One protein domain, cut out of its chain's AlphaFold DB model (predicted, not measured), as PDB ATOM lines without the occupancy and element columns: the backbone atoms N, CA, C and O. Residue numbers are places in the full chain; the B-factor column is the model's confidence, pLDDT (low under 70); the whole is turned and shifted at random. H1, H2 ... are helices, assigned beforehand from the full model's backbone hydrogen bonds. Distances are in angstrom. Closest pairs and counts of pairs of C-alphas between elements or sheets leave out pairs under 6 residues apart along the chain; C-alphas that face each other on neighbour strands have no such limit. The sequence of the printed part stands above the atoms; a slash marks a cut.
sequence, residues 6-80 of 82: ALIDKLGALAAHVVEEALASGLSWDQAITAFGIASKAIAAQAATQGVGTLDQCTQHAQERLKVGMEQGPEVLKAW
ATOM      1  N   ALA A   6     -32.783 -40.567  61.300       80.94
ATOM      2  CA  ALA A   6     -33.802 -40.670  60.260       80.94
ATOM      3  C   ALA A   6     -33.815 -39.441  59.337       80.94
ATOM      4  O   ALA A   6     -34.172 -39.541  58.162       80.94
ATOM      5  N   LEU A   7     -33.434 -38.268  59.853       80.75
ATOM      6  CA  LEU A   7     -33.250 -37.072  59.035       80.75
ATOM      7  C   LEU A   7     -32.006 -37.202  58.147       80.75
ATOM      8  O   LEU A   7     -32.071 -36.845  56.972       80.75
ATOM      9  N   ILE A   8     -30.902 -37.728  58.686       80.38
ATOM     10  CA  ILE A   8     -29.664 -37.955  57.927       80.38
ATOM     11  C   ILE A   8     -29.919 -38.925  56.768       80.38
ATOM     12  O   ILE A   8     -29.550 -38.612  55.638       80.38
ATOM     13  N   ASP A   9     -30.630 -40.028  57.011       82.62
ATOM     14  CA  ASP A   9     -30.949 -41.019  55.976       82.62
ATOM     15  C   ASP A   9     -31.794 -40.424  54.843       82.62
ATOM     16  O   ASP A   9     -31.522 -40.669  53.666       82.62
ATOM     17  N   LYS A  10     -32.790 -39.590  55.179       85.19
ATOM     18  CA  LYS A  10     -33.632 -38.894  54.191       85.19
ATOM     19  C   LYS A  10     -32.840 -37.882  53.365       85.19
ATOM     20  O   LYS A  10     -33.058 -37.784  52.158       85.19
ATOM     21  N   LEU A  11     -31.938 -37.133  54.002       85.38
ATOM     22  CA  LEU A  11     -31.059 -36.191  53.305       85.38
ATOM     23  C   LEU A  11     -30.093 -36.929  52.370       85.38
ATOM     24  O   LEU A  11     -29.923 -36.502  51.232       85.38
ATOM     25  N   GLY A  12     -29.520 -38.049  52.821       84.62
ATOM     26  CA  GLY A  12     -28.654 -38.907  52.010       84.62
ATOM     27  C   GLY A  12     -29.375 -39.500  50.798       84.62
ATOM     28  O   GLY A  12     -28.868 -39.392  49.685       84.62
ATOM     29  N   ALA A  13     -30.586 -40.032  50.988       87.38
ATOM     30  CA  ALA A  13     -31.394 -40.597  49.905       87.38
ATOM     31  C   ALA A  13     -31.741 -39.550  48.835       87.38
ATOM     32  O   ALA A  13     -31.583 -39.788  47.639       87.38
ATOM     33  N   LEU A  14     -32.172 -38.356  49.261       89.94
ATOM     34  CA  LEU A  14     -32.464 -37.268  48.330       89.94
ATOM     35  C   LEU A  14     -31.199 -36.803  47.596       89.94
ATOM     36  O   LEU A  14     -31.247 -36.581  46.391       89.94
ATOM     37  N   ALA A  15     -30.068 -36.684  48.298       88.62
ATOM     38  CA  ALA A  15     -28.797 -36.314  47.681       88.62
ATOM     39  C   ALA A  15     -28.341 -37.346  46.636       88.62
ATOM     40  O   ALA A  15     -27.877 -36.950  45.569       88.62
ATOM     41  N   ALA A  16     -28.515 -38.644  46.904       88.31
ATOM     42  CA  ALA A  16     -28.205 -39.708  45.952       88.31
ATOM     43  C   ALA A  16     -29.037 -39.576  44.668       88.31
ATOM     44  O   ALA A  16     -28.464 -39.509  43.583       88.31
ATOM     45  N   HIS A  17     -30.358 -39.409  44.782       90.94
ATOM     46  CA  HIS A  17     -31.226 -39.203  43.616       90.94
ATOM     47  C   HIS A  17     -30.871 -37.950  42.813       90.94
ATOM     48  O   HIS A  17     -30.902 -37.954  41.587       90.94
ATOM     49  N   VAL A  18     -30.502 -36.868  43.498       91.56
ATOM     50  CA  VAL A  18     -30.065 -35.626  42.854       91.56
ATOM     51  C   VAL A  18     -28.770 -35.835  42.053       91.56
ATOM     52  O   VAL A  18     -28.639 -35.302  40.952       91.56
ATOM     53  N   VAL A  19     -27.829 -36.634  42.570       90.75
ATOM     54  CA  VAL A  19     -26.601 -37.009  41.850       90.75
ATOM     55  C   VAL A  19     -26.915 -37.907  40.653       90.75
ATOM     56  O   VAL A  19     -26.401 -37.650  39.567       90.75
ATOM     57  N   GLU A  20     -27.761 -38.925  40.825       91.50
ATOM     58  CA  GLU A  20     -28.193 -39.819  39.742       91.50
ATOM     59  C   GLU A  20     -28.818 -39.032  38.582       91.50
ATOM     60  O   GLU A  20     -28.407 -39.194  37.433       91.50
ATOM     61  N   GLU A  21     -29.742 -38.118  38.887       95.12
ATOM     62  CA  GLU A  21     -30.405 -37.283  37.884       95.12
ATOM     63  C   GLU A  21     -29.415 -36.337  37.190       95.12
ATOM     64  O   GLU A  21     -29.425 -36.202  35.965       95.12
ATOM     65  N   ALA A  22     -28.497 -35.719  37.940       94.06
ATOM     66  CA  ALA A  22     -27.463 -34.875  37.345       94.06
ATOM     67  C   ALA A  22     -26.560 -35.655  36.384       94.06
ATOM     68  O   ALA A  22     -26.287 -35.164  35.287       94.06
ATOM     69  N   LEU A  23     -26.145 -36.871  36.749       92.00
ATOM     70  CA  LEU A  23     -25.339 -37.736  35.883       92.00
ATOM     71  C   LEU A  23     -26.112 -38.187  34.633       92.00
ATOM     72  O   LEU A  23     -25.519 -38.291  33.560       92.00
ATOM     73  N   ALA A  24     -27.423 -38.418  34.749       96.19
ATOM     74  CA  ALA A  24     -28.280 -38.827  33.635       96.19
ATOM     75  C   ALA A  24     -28.668 -37.671  32.692       96.19
ATOM     76  O   ALA A  24     -28.972 -37.905  31.522       96.19
ATOM     77  N   SER A  25     -28.637 -36.425  33.173       96.12
ATOM     78  CA  SER A  25     -29.135 -35.247  32.446       96.12
ATOM     79  C   SER A  25     -28.314 -34.828  31.217       96.12
ATOM     80  O   SER A  25     -28.780 -34.024  30.408       96.12
ATOM     81  N   GLY A  26     -27.073 -35.312  31.082       96.69
ATOM     82  CA  GLY A  26     -26.130 -34.852  30.055       96.69
ATOM     83  C   GLY A  26     -25.577 -33.437  30.288       96.69
ATOM     84  O   GLY A  26     -24.844 -32.924  29.440       96.69
ATOM     85  N   LEU A  27     -25.905 -32.806  31.421       97.44
ATOM     86  CA  LEU A  27     -25.341 -31.526  31.839       97.44
ATOM     87  C   LEU A  27     -23.885 -31.683  32.292       97.44
ATOM     88  O   LEU A  27     -23.483 -32.718  32.826       97.44
ATOM     89  N   SER A  28     -23.096 -30.618  32.148       97.50
ATOM     90  CA  SER A  28     -21.825 -30.530  32.867       97.50
ATOM     91  C   SER A  28     -22.068 -30.400  34.375       97.50
ATOM     92  O   SER A  28     -23.135 -29.970  34.818       97.50
ATOM     93  N   TRP A  29     -21.052 -30.713  35.179       92.88
ATOM     94  CA  TRP A  29     -21.140 -30.564  36.633       92.88
ATOM     95  C   TRP A  29     -21.465 -29.112  37.055       92.88
ATOM     96  O   TRP A  29     -22.303 -28.911  37.933       92.88
ATOM     97  N   ASP A  30     -20.914 -28.101  36.370       96.75
ATOM     98  CA  ASP A  30     -21.235 -26.680  36.595       96.75
ATOM     99  C   ASP A  30     -22.712 -26.351  36.307       96.75
ATOM    100  O   ASP A  30     -23.375 -25.617  37.050       96.75
ATOM    101  N   GLN A  31     -23.255 -26.905  35.221       97.75
ATOM    102  CA  GLN A  31     -24.655 -26.717  34.840       97.75
ATOM    103  C   GLN A  31     -25.601 -27.431  35.810       97.75
ATOM    104  O   GLN A  31     -26.625 -26.861  36.185       97.75
ATOM    105  N   ALA A  32     -25.244 -28.633  36.267       96.38
ATOM    106  CA  ALA A  32     -26.001 -29.361  37.281       96.38
ATOM    107  C   ALA A  32     -26.050 -28.586  38.609       96.38
ATOM    108  O   ALA A  32     -27.127 -28.382  39.167       96.38
ATOM    109  N   ILE A  33     -24.914 -28.045  39.070       93.56
ATOM    110  CA  ILE A  33     -24.870 -27.183  40.263       93.56
ATOM    111  C   ILE A  33     -25.745 -25.935  40.072       93.56
ATOM    112  O   ILE A  33     -26.492 -25.554  40.978       93.56
ATOM    113  N   THR A  34     -25.716 -25.322  38.885       95.56
ATOM    114  CA  THR A  34     -26.586 -24.179  38.559       95.56
ATOM    115  C   THR A  34     -28.070 -24.558  38.650       95.56
ATOM    116  O   THR A  34     -28.860 -23.822  39.250       95.56
ATOM    117  N   ALA A  35     -28.456 -25.724  38.124       96.12
ATOM    118  CA  ALA A  35     -29.819 -26.241  38.218       96.12
ATOM    119  C   ALA A  35     -30.252 -26.469  39.677       96.12
ATOM    120  O   ALA A  35     -31.378 -26.126  40.046       96.12
ATOM    121  N   PHE A  36     -29.354 -26.947  40.542       92.69
ATOM    122  CA  PHE A  36     -29.635 -27.086  41.974       92.69
ATOM    123  C   PHE A  36     -29.841 -25.743  42.673       92.69
ATOM    124  O   PHE A  36     -30.712 -25.632  43.540       92.69
ATOM    125  N   GLY A  37     -29.114 -24.698  42.272       93.81
ATOM    126  CA  GLY A  37     -29.367 -23.334  42.741       93.81
ATOM    127  C   GLY A  37     -30.774 -22.844  42.370       93.81
ATOM    128  O   GLY A  37     -31.485 -22.299  43.219       93.81
ATOM    129  N   ILE A  38     -31.213 -23.103  41.132       96.00
ATOM    130  CA  ILE A  38     -32.572 -22.780  40.661       96.00
ATOM    131  C   ILE A  38     -33.623 -23.544  41.478       96.00
ATOM    132  O   ILE A  38     -34.553 -22.929  42.006       96.00
ATOM    133  N   ALA A  39     -33.455 -24.861  41.632       95.44
ATOM    134  CA  ALA A  39     -34.362 -25.704  42.410       95.44
ATOM    135  C   ALA A  39     -34.462 -25.234  43.871       95.44
ATOM    136  O   ALA A  39     -35.556 -25.119  44.419       95.44
ATOM    137  N   SER A  40     -33.335 -24.867  44.481       94.69
ATOM    138  CA  SER A  40     -33.291 -24.366  45.859       94.69
ATOM    139  C   SER A  40     -34.074 -23.065  46.031       94.69
ATOM    140  O   SER A  40     -34.831 -22.918  46.992       94.69
ATOM    141  N   LYS A  41     -33.962 -22.133  45.075       96.00
ATOM    142  CA  LYS A  41     -34.769 -20.905  45.080       96.00
ATOM    143  C   LYS A  41     -36.259 -21.199  44.878       96.00
ATOM    144  O   LYS A  41     -37.090 -20.555  45.511       96.00
ATOM    145  N   ALA A  42     -36.611 -22.172  44.037       97.62
ATOM    146  CA  ALA A  42     -38.003 -22.581  43.842       97.62
ATOM    147  C   ALA A  42     -38.610 -23.190  45.120       97.62
ATOM    148  O   ALA A  42     -39.726 -22.836  45.498       97.62
ATOM    149  N   ILE A  43     -37.855 -24.029  45.838       96.62
ATOM    150  CA  ILE A  43     -38.257 -24.572  47.146       96.62
ATOM    151  C   ILE A  43     -38.458 -23.441  48.164       96.62
ATOM    152  O   ILE A  43     -39.459 -23.423  48.880       96.62
ATOM    153  N   ALA A  44     -37.546 -22.464  48.204       97.12
ATOM    154  CA  ALA A  44     -37.678 -21.290  49.067       97.12
ATOM    155  C   ALA A  44     -38.936 -20.470  48.752       97.12
ATOM    156  O   ALA A  44     -39.662 -20.075  49.665       97.12
ATOM    157  N   ALA A  45     -39.224 -20.249  47.466       97.75
ATOM    158  CA  ALA A  45     -40.440 -19.573  47.039       97.75
ATOM    159  C   ALA A  45     -41.689 -20.339  47.491       97.75
ATOM    160  O   ALA A  45     -42.608 -19.737  48.041       97.75
ATOM    161  N   GLN A  46     -41.688 -21.668  47.359       98.06
ATOM    162  CA  GLN A  46     -42.783 -22.503  47.843       98.06
ATOM    163  C   GLN A  46     -42.974 -22.384  49.364       98.06
ATOM    164  O   GLN A  46     -44.106 -22.234  49.822       98.06
ATOM    165  N   ALA A  47     -41.899 -22.373  50.154       96.75
ATOM    166  CA  ALA A  47     -41.980 -22.153  51.601       96.75
ATOM    167  C   ALA A  47     -42.582 -20.777  51.951       96.75
ATOM    168  O   ALA A  47     -43.415 -20.676  52.853       96.75
ATOM    169  N   ALA A  48     -42.232 -19.729  51.199       97.88
ATOM    170  CA  ALA A  48     -42.827 -18.405  51.373       97.88
ATOM    171  C   ALA A  48     -44.342 -18.414  51.092       97.88
ATOM    172  O   ALA A  48     -45.107 -17.841  51.865       97.88
ATOM    173  N   THR A  49     -44.808 -19.134  50.059       97.81
ATOM    174  CA  THR A  49     -46.261 -19.278  49.793       97.81
ATOM    175  C   THR A  49     -47.019 -20.000  50.911       97.81
ATOM    176  O   THR A  49     -48.223 -19.812  51.055       97.81
ATOM    177  N   GLN A  50     -46.317 -20.788  51.730       97.38
ATOM    178  CA  GLN A  50     -46.872 -21.484  52.895       97.38
ATOM    179  C   GLN A  50     -46.824 -20.637  54.179       97.38
ATOM    180  O   GLN A  50     -47.194 -21.121  55.245       97.38
ATOM    181  N   GLY A  51     -46.373 -19.380  54.097       96.50
ATOM    182  CA  GLY A  51     -46.343 -18.455  55.231       96.50
ATOM    183  C   GLY A  51     -45.138 -18.614  56.162       96.50
ATOM    184  O   GLY A  51     -45.158 -18.065  57.259       96.50
ATOM    185  N   VAL A  52     -44.083 -19.329  55.748       96.62
ATOM    186  CA  VAL A  52     -42.851 -19.493  56.550       96.62
ATOM    187  C   VAL A  52     -42.101 -18.163  56.737       96.62
ATOM    188  O   VAL A  52     -41.420 -17.970  57.741       96.62
ATOM    189  N   GLY A  53     -42.229 -17.235  55.786       96.56
ATOM    190  CA  GLY A  53     -41.585 -15.922  55.787       96.56
ATOM    191  C   GLY A  53     -41.793 -15.201  54.455       96.56
ATOM    192  O   GLY A  53     -42.553 -15.664  53.602       96.56
ATOM    193  N   THR A  54     -41.119 -14.066  54.255       97.88
ATOM    194  CA  THR A  54     -41.088 -13.408  52.938       97.88
ATOM    195  C   THR A  54     -40.231 -14.203  51.950       97.88
ATOM    196  O   THR A  54     -39.359 -14.980  52.345       97.88
ATOM    197  N   LEU A  55     -40.431 -13.984  50.644       96.75
ATOM    198  CA  LEU A  55     -39.615 -14.624  49.605       96.75
ATOM    199  C   LEU A  55     -38.112 -14.378  49.812       96.75
ATOM    200  O   LEU A  55     -37.314 -15.306  49.665       96.75
ATOM    201  N   ASP A  56     -37.732 -13.155  50.183       97.50
ATOM    202  CA  ASP A  56     -36.334 -12.787  50.416       97.50
ATOM    203  C   ASP A  56     -35.762 -13.511  51.637       97.50
ATOM    204  O   ASP A  56     -34.677 -14.087  51.553       97.50
ATOM    205  N   GLN A  57     -36.518 -13.575  52.739       97.50
ATOM    206  CA  GLN A  57     -36.121 -14.313  53.942       97.50
ATOM    207  C   GLN A  57     -35.935 -15.805  53.648       97.50
ATOM    208  O   GLN A  57     -34.919 -16.391  54.019       97.50
ATOM    209  N   CYS A  58     -36.883 -16.426  52.940       97.62
ATOM    210  CA  CYS A  58     -36.785 -17.835  52.571       97.62
ATOM    211  C   CYS A  58     -35.623 -18.090  51.599       97.62
ATOM    212  O   CYS A  58     -34.931 -19.099  51.732       97.62
ATOM    213  N   THR A  59     -35.379 -17.186  50.644       97.31
ATOM    214  CA  THR A  59     -34.274 -17.313  49.678       97.31
ATOM    215  C   THR A  59     -32.919 -17.187  50.369       97.31
ATOM    216  O   THR A  59     -32.039 -18.013  50.125       97.31
ATOM    217  N   GLN A  60     -32.756 -16.206  51.260       97.25
ATOM    218  CA  GLN A  60     -31.552 -16.072  52.076       97.25
ATOM    219  C   GLN A  60     -31.335 -17.331  52.924       97.25
ATOM    220  O   GLN A  60     -30.241 -17.896  52.927       97.25
ATOM    221  N   HIS A  61     -32.389 -17.832  53.571       95.31
ATOM    222  CA  HIS A  61     -32.277 -19.044  54.370       95.31
ATOM    223  C   HIS A  61     -31.886 -20.266  53.525       95.31
ATOM    224  O   HIS A  61     -31.070 -21.079  53.953       95.31
ATOM    225  N   ALA A  62     -32.404 -20.397  52.301       94.94
ATOM    226  CA  ALA A  62     -32.009 -21.475  51.395       94.94
ATOM    227  C   ALA A  62     -30.525 -21.404  50.998       94.94
ATOM    228  O   ALA A  62     -29.868 -22.442  50.946       94.94
ATOM    229  N   GLN A  63     -29.971 -20.205  50.784       94.75
ATOM    230  CA  GLN A  63     -28.535 -20.028  50.525       94.75
ATOM    231  C   GLN A  63     -27.684 -20.484  51.718       94.75
ATOM    232  O   GLN A  63     -26.708 -21.213  51.540       94.75
ATOM    233  N   GLU A  64     -28.081 -20.113  52.938       93.44
ATOM    234  CA  GLU A  64     -27.417 -20.561  54.169       93.44
ATOM    235  C   GLU A  64     -27.473 -22.089  54.305       93.44
ATOM    236  O   GLU A  64     -26.467 -22.723  54.623       93.44
ATOM    237  N   ARG A  65     -28.625 -22.709  54.009       90.50
ATOM    238  CA  ARG A  65     -28.790 -24.169  54.066       90.50
ATOM    239  C   ARG A  65     -27.992 -24.911  53.006       90.50
ATOM    240  O   ARG A  65     -27.437 -25.958  53.327       90.50
ATOM    241  N   LEU A  66     -27.898 -24.374  51.791       89.69
ATOM    242  CA  LEU A  66     -27.030 -24.925  50.753       89.69
ATOM    243  C   LEU A  66     -25.571 -24.909  51.197       89.69
ATOM    244  O   LEU A  66     -24.906 -25.939  51.118       89.69
ATOM    245  N   LYS A  67     -25.094 -23.780  51.733       89.94
ATOM    246  CA  LYS A  67     -23.728 -23.673  52.256       89.94
ATOM    247  C   LYS A  67     -23.469 -24.704  53.356       89.94
ATOM    248  O   LYS A  67     -22.494 -25.442  53.274       89.94
ATOM    249  N   VAL A  68     -24.379 -24.810  54.326       86.88
ATOM    250  CA  VAL A  68     -24.295 -25.829  55.384       86.88
ATOM    251  C   VAL A  68     -24.247 -27.233  54.784       86.88
ATOM    252  O   VAL A  68     -23.435 -28.037  55.221       86.88
ATOM    253  N   GLY A  69     -25.083 -27.537  53.786       84.19
ATOM    254  CA  GLY A  69     -25.107 -28.835  53.108       84.19
ATOM    255  C   GLY A  69     -23.808 -29.165  52.368       84.19
ATOM    256  O   GLY A  69     -23.367 -30.302  52.426       84.19
ATOM    257  N   MET A  70     -23.159 -28.179  51.742       84.50
ATOM    258  CA  MET A  70     -21.841 -28.356  51.113       84.50
ATOM    259  C   MET A  70     -20.718 -28.587  52.136       84.50
ATOM    260  O   MET A  70     -19.720 -29.230  51.824       84.50
ATOM    261  N   GLU A  71     -20.874 -28.061  53.352       84.19
ATOM    262  CA  GLU A  71     -19.964 -28.294  54.478       84.19
ATOM    263  C   GLU A  71     -20.248 -29.631  55.191       84.19
ATOM    264  O   GLU A  71     -19.361 -30.176  55.854       84.19
ATOM    265  N   GLN A  72     -21.457 -30.194  55.044       71.56
ATOM    266  CA  GLN A  72     -21.740 -31.571  55.448       71.56
ATOM    267  C   GLN A  72     -20.996 -32.507  54.487       71.56
ATOM    268  O   GLN A  72     -21.370 -32.676  53.330       71.56
ATOM    269  N   GLY A  73     -19.890 -33.080  54.963       60.59
ATOM    270  CA  GLY A  73     -18.999 -33.903  54.146       60.59
ATOM    271  C   GLY A  73     -19.662 -35.151  53.534       60.59
ATOM    272  O   GLY A  73     -20.788 -35.515  53.884       60.59
ATOM    273  N   PRO A  74     -18.928 -35.886  52.675       56.78
ATOM    274  CA  PRO A  74     -19.419 -37.065  51.957       56.78
ATOM    275  C   PRO A  74     -19.895 -38.209  52.864       56.78
ATOM    276  O   PRO A  74     -20.407 -39.192  52.354       56.78
ATOM    277  N   GLU A  75     -19.764 -38.107  54.189       60.72
ATOM    278  CA  GLU A  75     -20.295 -39.073  55.158       60.72
ATOM    279  C   GLU A  75     -21.820 -39.245  55.062       60.72
ATOM    280  O   GLU A  75     -22.314 -40.356  55.231       60.72
ATOM    281  N   VAL A  76     -22.556 -38.187  54.693       61.09
ATOM    282  CA  VAL A  76     -24.008 -38.269  54.425       61.09
ATOM    283  C   VAL A  76     -24.303 -39.119  53.177       61.09
ATOM    284  O   VAL A  76     -25.316 -39.809  53.121       61.09
ATOM    285  N   LEU A  77     -23.389 -39.130  52.200       58.12
ATOM    286  CA  LEU A  77     -23.459 -39.962  50.990       58.12
ATOM    287  C   LEU A  77     -22.853 -41.364  51.191       58.12
ATOM    288  O   LEU A  77     -23.315 -42.332  50.593       58.12
ATOM    289  N   LYS A  78     -21.838 -41.511  52.050       56.84
ATOM    290  CA  LYS A  78     -21.147 -42.785  52.329       56.84
ATOM    291  C   LYS A  78     -22.032 -43.813  53.032       56.84
ATOM    292  O   LYS A  78     -21.713 -44.997  52.970       56.84
ATOM    293  N   ALA A  79     -23.116 -43.391  53.682       54.38
ATOM    294  CA  ALA A  79     -24.143 -44.306  54.179       54.38
ATOM    295  C   ALA A  79     -24.928 -44.996  53.040       54.38
ATOM    296  O   ALA A  79     -25.448 -46.084  53.251       54.38
ATOM    297  N   TRP A  80     -24.970 -44.391  51.847       49.03
ATOM    298  CA  TRP A  80     -25.774 -44.831  50.699       49.03
ATOM    299  C   TRP A  80     -24.969 -45.453  49.547       49.03
ATOM    300  O   TRP A  80     -25.514 -46.243  48.789       49.03
TER     301      TRP A  80
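This is residues 6 to 80 of the 82 residues of an uncharacterized protein of Massilia sp. Mn16-1_5 (UniProt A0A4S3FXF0). Helices H2 and H3 form a V-shaped helical hairpin, meeting where residues 40 to 48 of H2 touch H3, and H1 stands across the open end of the V as the third side of a loose triangle. The small helix H4, after H3, packs on H1 at its residues 8 to 16. The printed part has 75 residues with four named helices, H1 to H4 in order, and no named strand; its class is all helix. It is only just compact, close to loose, with a radius of gyration of the C-alphas of 13.4 A, and spans 34 by 31 by 19 A.

H2, residues 29 to 49, is the longest helix by residues. It touches H3, residues 55 to 71, with its residues 40 to 48 alone; the closest C-alphas, of Ala 44 and Cys 58, are 5.0 A apart. This helical hairpin runs opposite ways at a steep tilt of 43 degrees. H1, residues 6 to 24, is close to but not clearly touching H2, the closest C-alphas being those of Ala 22 and Ala 32, 5.7 A apart. Their lines stand at a steep tilt of 49 degrees, opposite ways. H4, residues 75 to 78, touches H1 at residues 8 to 16 of H1 alone; the closest C-alphas, of Gly 12 and Val 76, are 5.3 A apart. H1 and H3 are apart, as are H2 and H4, and H3 and H4. In H1, H2 and H3 every O i to N i+4 pair is within hydrogen-bond range; H4 is too short for such a pair, and its 1 O i to N i+3 pair is within range.

H2 measures 30.5 A from first to last C-alpha, H3 24.4 A, H1 27.3 A and H4 4.7 A. H1 begins at C-alpha 6, (-33.802, -40.670, 60.260). H2 ends at C-alpha 49, (-46.261, -19.278, 49.793), and H4 ends at C-alpha 78, (-21.147, -42.785, 52.329).

The two C-alphas farthest apart, of Gly 26 and Gly 51, are 36.2 A apart. The printed part has no cut, and its three links, H1 to H2, H2 to H3 and H3 to H4, are tight. Mean pLDDT of the printed part is 88.9; residues 73 to 80 are under 70.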